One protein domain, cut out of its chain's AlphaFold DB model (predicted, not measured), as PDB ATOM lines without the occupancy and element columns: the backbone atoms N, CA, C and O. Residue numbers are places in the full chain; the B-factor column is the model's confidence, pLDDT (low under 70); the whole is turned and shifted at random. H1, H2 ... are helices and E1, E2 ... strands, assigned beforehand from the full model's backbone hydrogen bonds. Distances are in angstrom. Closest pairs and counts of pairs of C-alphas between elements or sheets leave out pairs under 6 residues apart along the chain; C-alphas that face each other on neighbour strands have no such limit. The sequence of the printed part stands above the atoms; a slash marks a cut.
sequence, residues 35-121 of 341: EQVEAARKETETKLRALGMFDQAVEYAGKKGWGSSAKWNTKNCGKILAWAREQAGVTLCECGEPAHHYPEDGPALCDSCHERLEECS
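Overview. This is residues 35 to 121 of the 341 residues of an uncharacterized protein of Desulfovibrionaceae bacterium (UniProt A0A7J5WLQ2). Two lobes make an elongated whole: a helical one, in which H1 and H3 stand side by side with H2 set steeply to both, and a smaller one with the short strand E1 and the helix H4 at its far end. In the smaller lobe, E1 is paired by short stretches before and after it in the chain. The printed part has 87 residues, with four named helices and one named strand in the order H1, H2, H3, E1, H4; the class is mostly helix. It is only just loose, close to compact, with a radius of gyration of the C-alphas of 14.5 A, and spans 46 by 28 by 17 A.

Along the chain. H1, residues 35 to 50, starts with C-alpha 35 at (265.512, 172.803, 238.343) and is 22.4 A long. H2 is residues 54 to 63, 14.4 A. H3, residues 74 to 88, is 21.0 A long and ends with C-alpha 88 at (275.772, 156.701, 216.980). E1 is residues 98 to 101. H4, residues 111 to 119, 11.9 A, ends with C-alpha 119 at (265.583, 180.585, 204.019).

Arrangement. H1 and H3 touch, the same way at a shallow tilt of 9 degrees; their closest C-alphas, of Val 37 and Thr 74, are 5.7 A apart. H1, with residues 45 to 48 alone, and H2 only just touch, with 3 pairs of C-alphas within 8 A, and only at the corner; the closest C-alphas are those of Leu 48 and Phe 54, 4.8 A. H2 and H3, with residues 80 to 84 of H3 alone, only just touch, with 3 such pairs, Ala 57 and Ile 80 closest at 6.5 A, at a steep tilt of 63 degrees. Residues 91 to 92 pair antiparallel with 98 to 99 of E1, and 100 to 101 of E1 with 108 to 109; E1 pairs with no named strand. H4 is apart from H1, H2 and H3. In H1, H2, H3 and H4 every O i to N i+4 pair is within hydrogen-bond range.

Size, cuts and confidence. The two C-alphas farthest apart, of Gly 65 and Ser 121, are 47.7 A apart. The printed part has no cut and no long link. Mean pLDDT of the printed part is 75.0; it is under 70 at residues 88 to 109, 113 and 115 to 121.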
ATOM      1  N   GLU A  35     266.123 172.481 239.637       79.75
ATOM      2  CA  GLU A  35     265.512 172.803 238.343       79.75
ATOM      3  C   GLU A  35     266.508 172.686 237.182       79.75
ATOM      4  O   GLU A  35     266.189 172.084 236.163       79.75
ATOM      5  N   GLN A  36     267.744 173.172 237.343       77.62
ATOM      6  CA  GLN A  36     268.795 173.032 236.325       77.62
ATOM      7  C   GLN A  36     269.196 171.571 236.105       77.62
ATOM      8  O   GLN A  36     269.447 171.152 234.976       77.62
ATOM      9  N   VAL A  37     269.252 170.777 237.178       81.88
ATOM     10  CA  VAL A  37     269.529 169.340 237.074       81.88
ATOM     11  C   VAL A  37     268.382 168.624 236.360       81.88
ATOM     12  O   VAL A  37     268.639 167.750 235.535       81.88
ATOM     13  N   GLU A  38     267.130 168.983 236.642       82.00
ATOM     14  CA  GLU A  38     265.967 168.380 235.989       82.00
ATOM     15  C   GLU A  38     265.845 168.790 234.515       82.00
ATOM     16  O   GLU A  38     265.577 167.937 233.668       82.00
ATOM     17  N   ALA A  39     266.123 170.055 234.187       80.31
ATOM     18  CA  ALA A  39     266.182 170.545 232.813       80.31
ATOM     19  C   ALA A  39     267.265 169.813 232.008       80.31
ATOM     20  O   ALA A  39     266.970 169.256 230.952       80.31
ATOM     21  N   ALA A  40     268.481 169.703 232.554       82.94
ATOM     22  CA  ALA A  40     269.577 168.985 231.906       82.94
ATOM     23  C   ALA A  40     269.266 167.494 231.702       82.94
ATOM     24  O   ALA A  40     269.666 166.915 230.690       82.94
ATOM     25  N   ARG A  41     268.539 166.858 232.635       87.12
ATOM     26  CA  ARG A  41     268.058 165.479 232.456       87.12
ATOM     27  C   ARG A  41     267.076 165.391 231.305       87.12
ATOM     28  O   ARG A  41     267.332 164.615 230.395       87.12
ATOM     29  N   LYS A  42     265.996 166.180 231.324       85.88
ATOM     30  CA  LYS A  42     264.968 166.158 230.269       85.88
ATOM     31  C   LYS A  42     265.587 166.409 228.898       85.88
ATOM     32  O   LYS A  42     265.344 165.645 227.974       85.88
ATOM     33  N   GLU A  43     266.462 167.403 228.797       83.56
ATOM     34  CA  GLU A  43     267.201 167.704 227.570       83.56
ATOM     35  C   GLU A  43     268.066 166.520 227.108       83.56
ATOM     36  O   GLU A  43     268.078 166.168 225.928       83.56
ATOM     37  N   THR A  44     268.757 165.863 228.042       84.19
ATOM     38  CA  THR A  44     269.568 164.676 227.749       84.19
ATOM     39  C   THR A  44     268.714 163.499 227.292       84.19
ATOM     40  O   THR A  44     269.067 162.847 226.315       84.19
ATOM     41  N   GLU A  45     267.583 163.230 227.945       87.25
ATOM     42  CA  GLU A  45     266.669 162.162 227.534       87.25
ATOM     43  C   GLU A  45     266.111 162.416 226.129       87.25
ATOM     44  O   GLU A  45     266.116 161.502 225.305       87.25
ATOM     45  N   THR A  46     265.705 163.653 225.825       83.69
ATOM     46  CA  THR A  46     265.229 164.045 224.491       83.69
ATOM     47  C   THR A  46     266.301 163.812 223.430       83.69
ATOM     48  O   THR A  46     266.038 163.142 222.434       83.69
ATOM     49  N   LYS A  47     267.534 164.276 223.666       80.12
ATOM     50  CA  LYS A  47     268.656 164.105 222.727       80.12
ATOM     51  C   LYS A  47     269.036 162.635 222.531       80.12
ATOM     52  O   LYS A  47     269.311 162.207 221.416       80.12
ATOM     53  N   LEU A  48     269.012 161.829 223.593       82.38
ATOM     54  CA  LEU A  48     269.290 160.393 223.502       82.38
ATOM     55  C   LEU A  48     268.191 159.624 222.762       82.38
ATOM     56  O   LEU A  48     268.497 158.672 222.045       82.38
ATOM     57  N   ARG A  49     266.925 160.024 222.923       83.25
ATOM     58  CA  ARG A  49     265.803 159.456 222.163       83.25
ATOM     59  C   ARG A  49     265.862 159.855 220.692       83.25
ATOM     60  O   ARG A  49     265.645 158.990 219.854       83.25
ATOM     61  N   ALA A  50     266.224 161.101 220.386       75.50
ATOM     62  CA  ALA A  50     266.443 161.563 219.014       75.50
ATOM     63  C   ALA A  50     267.572 160.786 218.315       75.50
ATOM     64  O   ALA A  50     267.466 160.463 217.138       75.50
ATOM     65  N   LEU A  51     268.615 160.409 219.060       73.75
ATOM     66  CA  LEU A  51     269.685 159.537 218.572       73.75
ATOM     67  C   LEU A  51     269.290 158.050 218.475       73.75
ATOM     68  O   LEU A  51     270.085 157.253 217.991       73.75
ATOM     69  N   GLY A  52     268.126 157.632 218.985       81.06
ATOM     70  CA  GLY A  52     267.761 156.212 219.100       81.06
ATOM     71  C   GLY A  52     268.612 155.422 220.108       81.06
ATOM     72  O   GLY A  52     268.558 154.196 220.141       81.06
ATOM     73  N   MET A  53     269.385 156.110 220.954       85.44
ATOM     74  CA  MET A  53     270.395 155.521 221.847       85.44
ATOM     75  C   MET A  53     269.952 155.463 223.314       85.44
ATOM     76  O   MET A  53     270.749 155.109 224.183       85.44
ATOM     77  N   PHE A  54     268.706 155.829 223.623       88.56
ATOM     78  CA  PHE A  54     268.232 155.984 225.002       88.56
ATOM     79  C   PHE A  54     268.404 154.719 225.855       88.56
ATOM     80  O   PHE A  54     269.021 154.784 226.919       88.56
ATOM     81  N   ASP A  55     267.940 153.564 225.382       88.50
ATOM     82  CA  ASP A  55     267.999 152.320 226.161       88.50
ATOM     83  C   ASP A  55     269.445 151.847 226.379       88.50
ATOM     84  O   ASP A  55     269.833 151.452 227.482       88.50
ATOM     85  N   GLN A  56     270.285 151.993 225.354       88.25
ATOM     86  CA  GLN A  56     271.708 151.650 225.412       88.25
ATOM     87  C   GLN A  56     272.478 152.599 226.343       88.25
ATOM     88  O   GLN A  56     273.372 152.178 227.076       88.25
ATOM     89  N   ALA A  57     272.097 153.878 226.370       88.19
ATOM     90  CA  ALA A  57     272.638 154.874 227.284       88.19
ATOM     91  C   ALA A  57     272.269 154.586 228.745       88.19
ATOM     92  O   ALA A  57     273.109 154.760 229.632       88.19
ATOM     93  N   VAL A  58     271.052 154.100 229.007       89.38
ATOM     94  CA  VAL A  58     270.638 153.650 230.345       89.38
ATOM     95  C   VAL A  58     271.441 152.424 230.779       89.38
ATOM     96  O   VAL A  58     271.936 152.392 231.909       89.38
ATOM     97  N   GLU A  59     271.647 151.450 229.891       89.25
ATOM     98  CA  GLU A  59     272.468 150.271 230.185       89.25
ATOM     99  C   GLU A  59     273.936 150.650 230.456       89.25
ATOM    100  O   GLU A  59     274.544 150.189 231.428       89.25
ATOM    101  N   TYR A  60     274.497 151.553 229.647       88.62
ATOM    102  CA  TYR A  60     275.844 152.092 229.832       88.62
ATOM    103  C   TYR A  60     275.994 152.829 231.169       88.62
ATOM    104  O   TYR A  60     276.936 152.569 231.927       88.62
ATOM    105  N   ALA A  61     275.044 153.704 231.508       88.00
ATOM    106  CA  ALA A  61     275.020 154.406 232.788       88.00
ATOM    107  C   ALA A  61     274.901 153.430 233.972       88.00
ATOM    108  O   ALA A  61     275.560 153.619 235.000       88.00
ATOM    109  N   GLY A  62     274.126 152.352 233.811       86.69
ATOM    110  CA  GLY A  62     274.033 151.247 234.764       86.69
ATOM    111  C   GLY A  62     275.382 150.564 234.998       86.69
ATOM    112  O   GLY A  62     275.826 150.468 236.143       86.69
ATOM    113  N   LYS A  63     276.091 150.188 233.925       88.06
ATOM    114  CA  LYS A  63     277.441 149.584 233.989       88.06
ATOM    115  C   LYS A  63     278.475 150.503 234.648       88.06
ATOM    116  O   LYS A  63     279.407 150.024 235.287       88.06
ATOM    117  N   LYS A  64     278.317 151.823 234.518       86.69
ATOM    118  CA  LYS A  64     279.182 152.831 235.157       86.69
ATOM    119  C   LYS A  64     278.777 153.187 236.595       86.69
ATOM    120  O   LYS A  64     279.460 153.994 237.224       86.69
ATOM    121  N   GLY A  65     277.695 152.607 237.122       85.75
ATOM    122  CA  GLY A  65     277.207 152.868 238.479       85.75
ATOM    123  C   GLY A  65     276.526 154.230 238.653       85.75
ATOM    124  O   GLY A  65     276.421 154.728 239.771       85.75
ATOM    125  N   TRP A  66     276.070 154.863 237.568       85.88
ATOM    126  CA  TRP A  66     275.440 156.193 237.601       85.88
ATOM    127  C   TRP A  66     273.935 156.157 237.891       85.88
ATOM    128  O   TRP A  66     273.324 157.204 238.104       85.88
ATOM    129  N   GLY A  67     273.357 154.957 237.962       83.62
ATOM    130  CA  GLY A  67     271.950 154.738 238.283       83.62
ATOM    131  C   GLY A  67     271.001 155.027 237.117       83.62
ATOM    132  O   GLY A  67     271.422 155.256 235.983       83.62
ATOM    133  N   SER A  68     269.701 154.987 237.417       86.69
ATOM    134  CA  SER A  68     268.629 155.269 236.457       86.69
ATOM    135  C   SER A  68     268.634 156.730 235.996       86.69
ATOM    136  O   SER A  68     269.221 157.588 236.659       86.69
ATOM    137  N   SER A  69     267.939 157.029 234.893       83.38
ATOM    138  CA  SER A  69     267.901 158.380 234.310       83.38
ATOM    139  C   SER A  69     267.436 159.465 235.288       83.38
ATOM    140  O   SER A  69     268.002 160.557 235.344       83.38
ATOM    141  N   ALA A  70     266.531 159.109 236.203       83.62
ATOM    142  CA  ALA A  70     266.078 159.960 237.305       83.62
ATOM    143  C   ALA A  70     267.177 160.360 238.315       83.62
ATOM    144  O   ALA A  70     266.954 161.238 239.149       83.62
ATOM    145  N   LYS A  71     268.355 159.726 238.293       84.38
ATOM    146  CA  LYS A  71     269.475 160.004 239.211       84.38
ATOM    147  C   LYS A  71     270.658 160.696 238.539       84.38
ATOM    148  O   LYS A  71     271.619 161.043 239.226       84.38
ATOM    149  N   TRP A  72     270.612 160.936 237.231       87.00
ATOM    150  CA  TRP A  72     271.732 161.559 236.533       87.00
ATOM    151  C   TRP A  72     271.939 163.000 237.010       87.00
ATOM    152  O   TRP A  72     271.001 163.778 237.145       87.00
ATOM    153  N   ASN A  73     273.173 163.380 237.319       86.31
ATOM    154  CA  ASN A  73     273.518 164.784 237.551       86.31
ATOM    155  C   ASN A  73     273.972 165.425 236.228       86.31
ATOM    156  O   ASN A  73     274.212 164.720 235.247       86.31
ATOM    157  N   THR A  74     274.119 166.749 236.196       82.06
ATOM    158  CA  THR A  74     274.528 167.502 234.992       82.06
ATOM    159  C   THR A  74     275.838 166.987 234.382       82.06
ATOM    160  O   THR A  74     275.959 166.865 233.165       82.06
ATOM    161  N   LYS A  75     276.803 166.588 235.221       83.75
ATOM    162  CA  LYS A  75     278.090 166.024 234.784       83.75
ATOM    163  C   LYS A  75     277.934 164.662 234.100       83.75
ATOM    164  O   LYS A  75     278.588 164.404 233.093       83.75
ATOM    165  N   ASN A  76     277.089 163.789 234.643       86.50
ATOM    166  CA  ASN A  76     276.812 162.476 234.067       86.50
ATOM    167  C   ASN A  76     276.007 162.618 232.772       86.50
ATOM    168  O   ASN A  76     276.336 161.953 231.799       86.50
ATOM    169  N   CYS A  77     275.040 163.540 232.729       84.75
ATOM    170  CA  CYS A  77     274.269 163.866 231.527       84.75
ATOM    171  C   CYS A  77     275.184 164.230 230.345       84.75
ATOM    172  O   CYS A  77     275.100 163.613 229.285       84.75
ATOM    173  N   GLY A  78     276.147 165.137 230.558       80.94
ATOM    174  CA  GLY A  78     277.122 165.501 229.523       80.94
ATOM    175  C   GLY A  78     277.990 164.324 229.054       80.94
ATOM    176  O   GLY A  78     278.224 164.165 227.858       80.94
ATOM    177  N   LYS A  79     278.424 163.451 229.973       84.50
ATOM    178  CA  LYS A  79     279.218 162.255 229.630       84.50
ATOM    179  C   LYS A  79     278.423 161.209 228.850       84.50
ATOM    180  O   LYS A  79     278.984 160.570 227.966       84.50
ATOM    181  N   ILE A  80     277.150 161.019 229.188       86.56
ATOM    182  CA  ILE A  80     276.269 160.070 228.501       86.56
ATOM    183  C   ILE A  80     275.978 160.567 227.080       86.56
ATOM    184  O   ILE A  80     276.061 159.777 226.146       86.56
ATOM    185  N   LEU A  81     275.726 161.869 226.898       83.38
ATOM    186  CA  LEU A  81     275.542 162.457 225.566       83.38
ATOM    187  C   LEU A  81     276.798 162.355 224.703       83.38
ATOM    188  O   LEU A  81     276.695 162.007 223.533       83.38
ATOM    189  N   ALA A  82     277.978 162.631 225.264       80.50
ATOM    190  CA  ALA A  82     279.236 162.497 224.532       80.50
ATOM    191  C   ALA A  82     279.466 161.052 224.056       80.50
ATOM    192  O   ALA A  82     279.756 160.833 222.886       80.50
ATOM    193  N   TRP A  83     279.255 160.073 224.942       86.94
ATOM    194  CA  TRP A  83     279.347 158.655 224.593       86.94
ATOM    195  C   TRP A  83     278.316 158.247 223.529       86.94
ATOM    196  O   TRP A  83     278.665 157.575 222.564       86.94
ATOM    197  N   ALA A  84     277.059 158.677 223.668       82.06
ATOM    198  CA  ALA A  84     276.003 158.321 222.723       82.06
ATOM    199  C   ALA A  84     276.256 158.898 221.322       82.06
ATOM    200  O   ALA A  84     275.973 158.225 220.338       82.06
ATOM    201  N   ARG A  85     276.837 160.103 221.230       74.31
ATOM    202  CA  ARG A  85     277.266 160.715 219.959       74.31
ATOM    203  C   ARG A  85     278.348 159.892 219.267       74.31
ATOM    204  O   ARG A  85     278.246 159.615 218.080       74.31
ATOM    205  N   GLU A  86     279.358 159.475 220.026       77.50
ATOM    206  CA  GLU A  86     280.460 158.660 219.511       77.50
ATOM    207  C   GLU A  86     279.974 157.286 219.025       77.50
ATOM    208  O   GLU A  86     280.411 156.811 217.984       77.50
ATOM    209  N   GLN A  87     279.030 156.669 219.742       78.69
ATOM    210  CA  GLN A  87     278.469 155.367 219.370       78.69
ATOM    211  C   GLN A  87     277.472 155.434 218.209       78.69
ATOM    212  O   GLN A  87     277.415 154.501 217.414       78.69
ATOM    213  N   ALA A  88     276.696 156.515 218.096       69.19
ATOM    214  CA  ALA A  88     275.772 156.701 216.980       69.19
ATOM    215  C   ALA A  88     276.501 157.022 215.666       69.19
ATOM    216  O   ALA A  88     275.930 156.824 214.599       69.19
ATOM    217  N   GLY A  89     277.744 157.522 215.725       65.81
ATOM    218  CA  GLY A  89     278.488 157.949 214.536       65.81
ATOM    219  C   GLY A  89     277.860 159.156 213.827       65.81
ATOM    220  O   GLY A  89     278.139 159.389 212.656       65.81
ATOM    221  N   VAL A  90     277.004 159.908 214.527       63.47
ATOM    222  CA  VAL A  90     276.234 161.039 213.996       63.47
ATOM    223  C   VAL A  90     276.605 162.306 214.765       63.47
ATOM    224  O   VAL A  90     276.531 162.357 215.997       63.47
ATOM    225  N   THR A  91     277.005 163.347 214.038       63.06
ATOM    226  CA  THR A  91     277.160 164.711 214.555       63.06
ATOM    227  C   THR A  91     275.790 165.286 214.898       63.06
ATOM    228  O   THR A  91     274.844 165.090 214.153       63.06
ATOM    229  N   LEU A  92     275.652 165.978 216.032       61.25
ATOM    230  CA  LEU A  92     274.411 166.683 216.372       61.25
ATOM    231  C   LEU A  92     274.532 168.156 215.996       61.25
ATOM    232  O   LEU A  92     275.562 168.772 216.268       61.25
ATOM    233  N   CYS A  93     273.446 168.711 215.471       63.97
ATOM    234  CA  CYS A  93     273.258 170.144 215.312       63.97
ATOM    235  C   CYS A  93     273.246 170.815 216.694       63.97
ATOM    236  O   CYS A  93     272.957 170.173 217.713       63.97
ATOM    237  N   GLU A  94     273.484 172.124 216.749       61.44
ATOM    238  CA  GLU A  94     273.350 172.903 217.987       61.44
ATOM    239  C   GLU A  94     271.942 172.793 218.599       61.44
ATOM    240  O   GLU A  94     271.804 172.751 219.823       61.44
ATOM    241  N   CYS A  95     270.905 172.629 217.770       60.38
ATOM    242  CA  CYS A  95     269.530 172.396 218.223       60.38
ATOM    243  C   CYS A  95     269.309 171.008 218.862       60.38
ATOM    244  O   CYS A  95     268.282 170.778 219.499       60.38
ATOM    245  N   GLY A  96     270.278 170.089 218.760       56.31
ATOM    246  CA  GLY A  96     270.222 168.757 219.364       56.31
ATOM    247  C   GLY A  96     269.675 167.648 218.468       56.31
ATOM    248  O   GLY A  96     269.603 166.512 218.936       56.31
ATOM    249  N   GLU A  97     269.330 167.952 217.218       65.88
ATOM    250  CA  GLU A  97     268.919 166.972 216.209       65.88
ATOM    251  C   GLU A  97     270.116 166.393 215.434       65.88
ATOM    252  O   GLU A  97     271.176 167.029 215.390       65.88
ATOM    253  N   PRO A  98     269.979 165.195 214.834       64.56
ATOM    254  CA  PRO A  98     270.963 164.640 213.905       64.56
ATOM    255  C   PRO A  98     271.362 165.660 212.832       64.56
ATOM    256  O   PRO A  98     270.500 166.234 212.175       64.56
ATOM    257  N   ALA A  99     272.660 165.908 212.685       66.56
ATOM    258  CA  ALA A  99     273.217 166.849 211.723       66.56
ATOM    259  C   ALA A  99     274.022 166.150 210.637       66.56
ATOM    260  O   ALA A  99     274.803 165.231 210.908       66.56
ATOM    261  N   HIS A 100     273.891 166.687 209.432       62.72
ATOM    262  CA  HIS A 100     274.681 166.342 208.265       62.72
ATOM    263  C   HIS A 100     275.694 167.461 207.983       62.72
ATOM    264  O   HIS A 100     275.486 168.626 208.335       62.72
ATOM    265  N   HIS A 101     276.825 167.103 207.375       56.00
ATOM    266  CA  HIS A 101     277.756 168.094 206.846       56.00
ATOM    267  C   HIS A 101     277.234 168.580 205.501       56.00
ATOM    268  O   HIS A 101     277.260 167.850 204.511       56.00
ATOM    269  N   TYR A 102     276.760 169.818 205.497       55.47
ATOM    270  CA  TYR A 102     276.443 170.555 204.293       55.47
ATOM    271  C   TYR A 102     277.645 171.477 203.989       55.47
ATOM    272  O   TYR A 102     278.097 172.210 204.869       55.47
ATOM    273  N   PRO A 103     278.087 171.523 202.719       51.28
ATOM    274  CA  PRO A 103     279.484 171.387 202.213       51.28
ATOM    275  C   PRO A 103     280.583 170.730 203.085       51.28
ATOM    276  O   PRO A 103     280.532 170.755 204.309       51.28
ATOM    277  N   GLU A 104     281.634 170.186 202.444       50.97
ATOM    278  CA  GLU A 104     282.744 169.447 203.100       50.97
ATOM    279  C   GLU A 104     283.515 170.250 204.173       50.97
ATOM    280  O   GLU A 104     284.072 169.645 205.085       50.97
ATOM    281  N   ASP A 105     283.475 171.588 204.128       53.41
ATOM    282  CA  ASP A 105     284.133 172.488 205.096       53.41
ATOM    283  C   ASP A 105     283.141 173.281 205.984       53.41
ATOM    284  O   ASP A 105     283.524 174.231 206.674       53.41
ATOM    285  N   GLY A 106     281.847 172.935 205.958       54.00
ATOM    286  CA  GLY A 106     280.781 173.655 206.661       54.00
ATOM    287  C   GLY A 106     280.445 173.123 208.067       54.00
ATOM    288  O   GLY A 106     280.765 171.977 208.411       54.00
ATOM    289  N   PRO A 107     279.774 173.938 208.913       54.94
ATOM    290  CA  PRO A 107     279.258 173.483 210.203       54.94
ATOM    291  C   PRO A 107     278.212 172.374 210.012       54.94
ATOM    292  O   PRO A 107     277.387 172.433 209.104       54.94
ATOM    293  N   ALA A 108     278.225 171.363 210.886       64.88
ATOM    294  CA  ALA A 108     277.228 170.293 210.859       64.88
ATOM    295  C   ALA A 108     275.863 170.827 211.335       64.88
ATOM    296  O   ALA A 108     275.715 171.207 212.500       64.88
ATOM    297  N   LEU A 109     274.866 170.828 210.448       67.75
ATOM    298  CA  LEU A 109     273.508 171.322 210.706       67.75
ATOM    299  C   LEU A 109     272.484 170.200 210.476       67.75
ATOM    300  O   LEU A 109     272.694 169.328 209.636       67.75
ATOM    301  N   CYS A 110     271.382 170.190 211.234       74.62
ATOM    302  CA  CYS A 110     270.233 169.338 210.905       74.62
ATOM    303  C   CYS A 110     269.456 169.940 209.733       74.62
ATOM    304  O   CYS A 110     269.577 171.138 209.482       74.62
ATOM    305  N   ASP A 111     268.626 169.140 209.070       70.00
ATOM    306  CA  ASP A 111     267.875 169.558 207.878       70.00
ATOM    307  C   ASP A 111     267.036 170.814 208.136       70.00
ATOM    308  O   ASP A 111     267.080 171.749 207.349       70.00
ATOM    309  N   SER A 112     266.386 170.914 209.300       71.19
ATOM    310  CA  SER A 112     265.605 172.103 209.664       71.19
ATOM    311  C   SER A 112     266.471 173.346 209.914       71.19
ATOM    312  O   SER A 112     266.083 174.464 209.575       71.19
ATOM    313  N   CYS A 113     267.657 173.185 210.509       67.56
ATOM    314  CA  CYS A 113     268.590 174.295 210.698       67.56
ATOM    315  C   CYS A 113     269.281 174.691 209.391       67.56
ATOM    316  O   CYS A 113     269.597 175.864 209.230       67.56
ATOM    317  N   HIS A 114     269.496 173.740 208.483       72.00
ATOM    318  CA  HIS A 114     270.008 173.982 207.141       72.00
ATOM    319  C   HIS A 114     268.974 174.722 206.287       72.00
ATOM    320  O   HIS A 114     269.289 175.791 205.780       72.00
ATOM    321  N   GLU A 115     267.723 174.249 206.237       67.62
ATOM    322  CA  GLU A 115     266.612 174.931 205.558       67.62
ATOM    323  C   GLU A 115     266.394 176.338 206.112       67.62
ATOM    324  O   GLU A 115     266.259 177.274 205.340       67.62
ATOM    325  N   ARG A 116     266.450 176.548 207.436       63.94
ATOM    326  CA  ARG A 116     266.385 177.908 208.007       63.94
ATOM    327  C   ARG A 116     267.560 178.787 207.600       63.94
ATOM    328  O   ARG A 116     267.391 179.997 207.476       63.94
ATOM    329  N   LEU A 117     268.753 178.214 207.449       61.19
ATOM    330  CA  LEU A 117     269.930 178.947 206.987       61.19
ATOM    331  C   LEU A 117     269.782 179.329 205.505       61.19
ATOM    332  O   LEU A 117     270.140 180.446 205.135       61.19
ATOM    333  N   GLU A 118     269.213 178.435 204.692       58.25
ATOM    334  CA  GLU A 118     268.870 178.669 203.286       58.25
ATOM    335  C   GLU A 118     267.707 179.668 203.138       58.25
ATOM    336  O   GLU A 118     267.795 180.594 202.336       58.25
ATOM    337  N   GLU A 119     266.672 179.601 203.973       50.88
ATOM    338  CA  GLU A 119     265.583 180.585 204.019       50.88
ATOM    339  C   GLU A 119     266.085 181.954 204.507       50.88
ATOM    340  O   GLU A 119     265.710 182.980 203.956       50.88
ATOM    341  N   CYS A 120     267.020 182.009 205.463       43.25
ATOM    342  CA  CYS A 120     267.724 183.246 205.843       43.25
ATOM    343  C   CYS A 120     268.758 183.723 204.806       43.25
ATOM    344  O   CYS A 120     269.367 184.788 204.990       43.25
ATOM    345  N   SER A 121     268.983 182.945 203.742       45.94
ATOM    346  CA  SER A 121     269.764 183.337 202.567       45.94
ATOM    347  C   SER A 121     268.898 183.918 201.439       45.94
ATOM    348  O   SER A 121     269.450 184.538 200.529       45.94
TER     349      SER A 121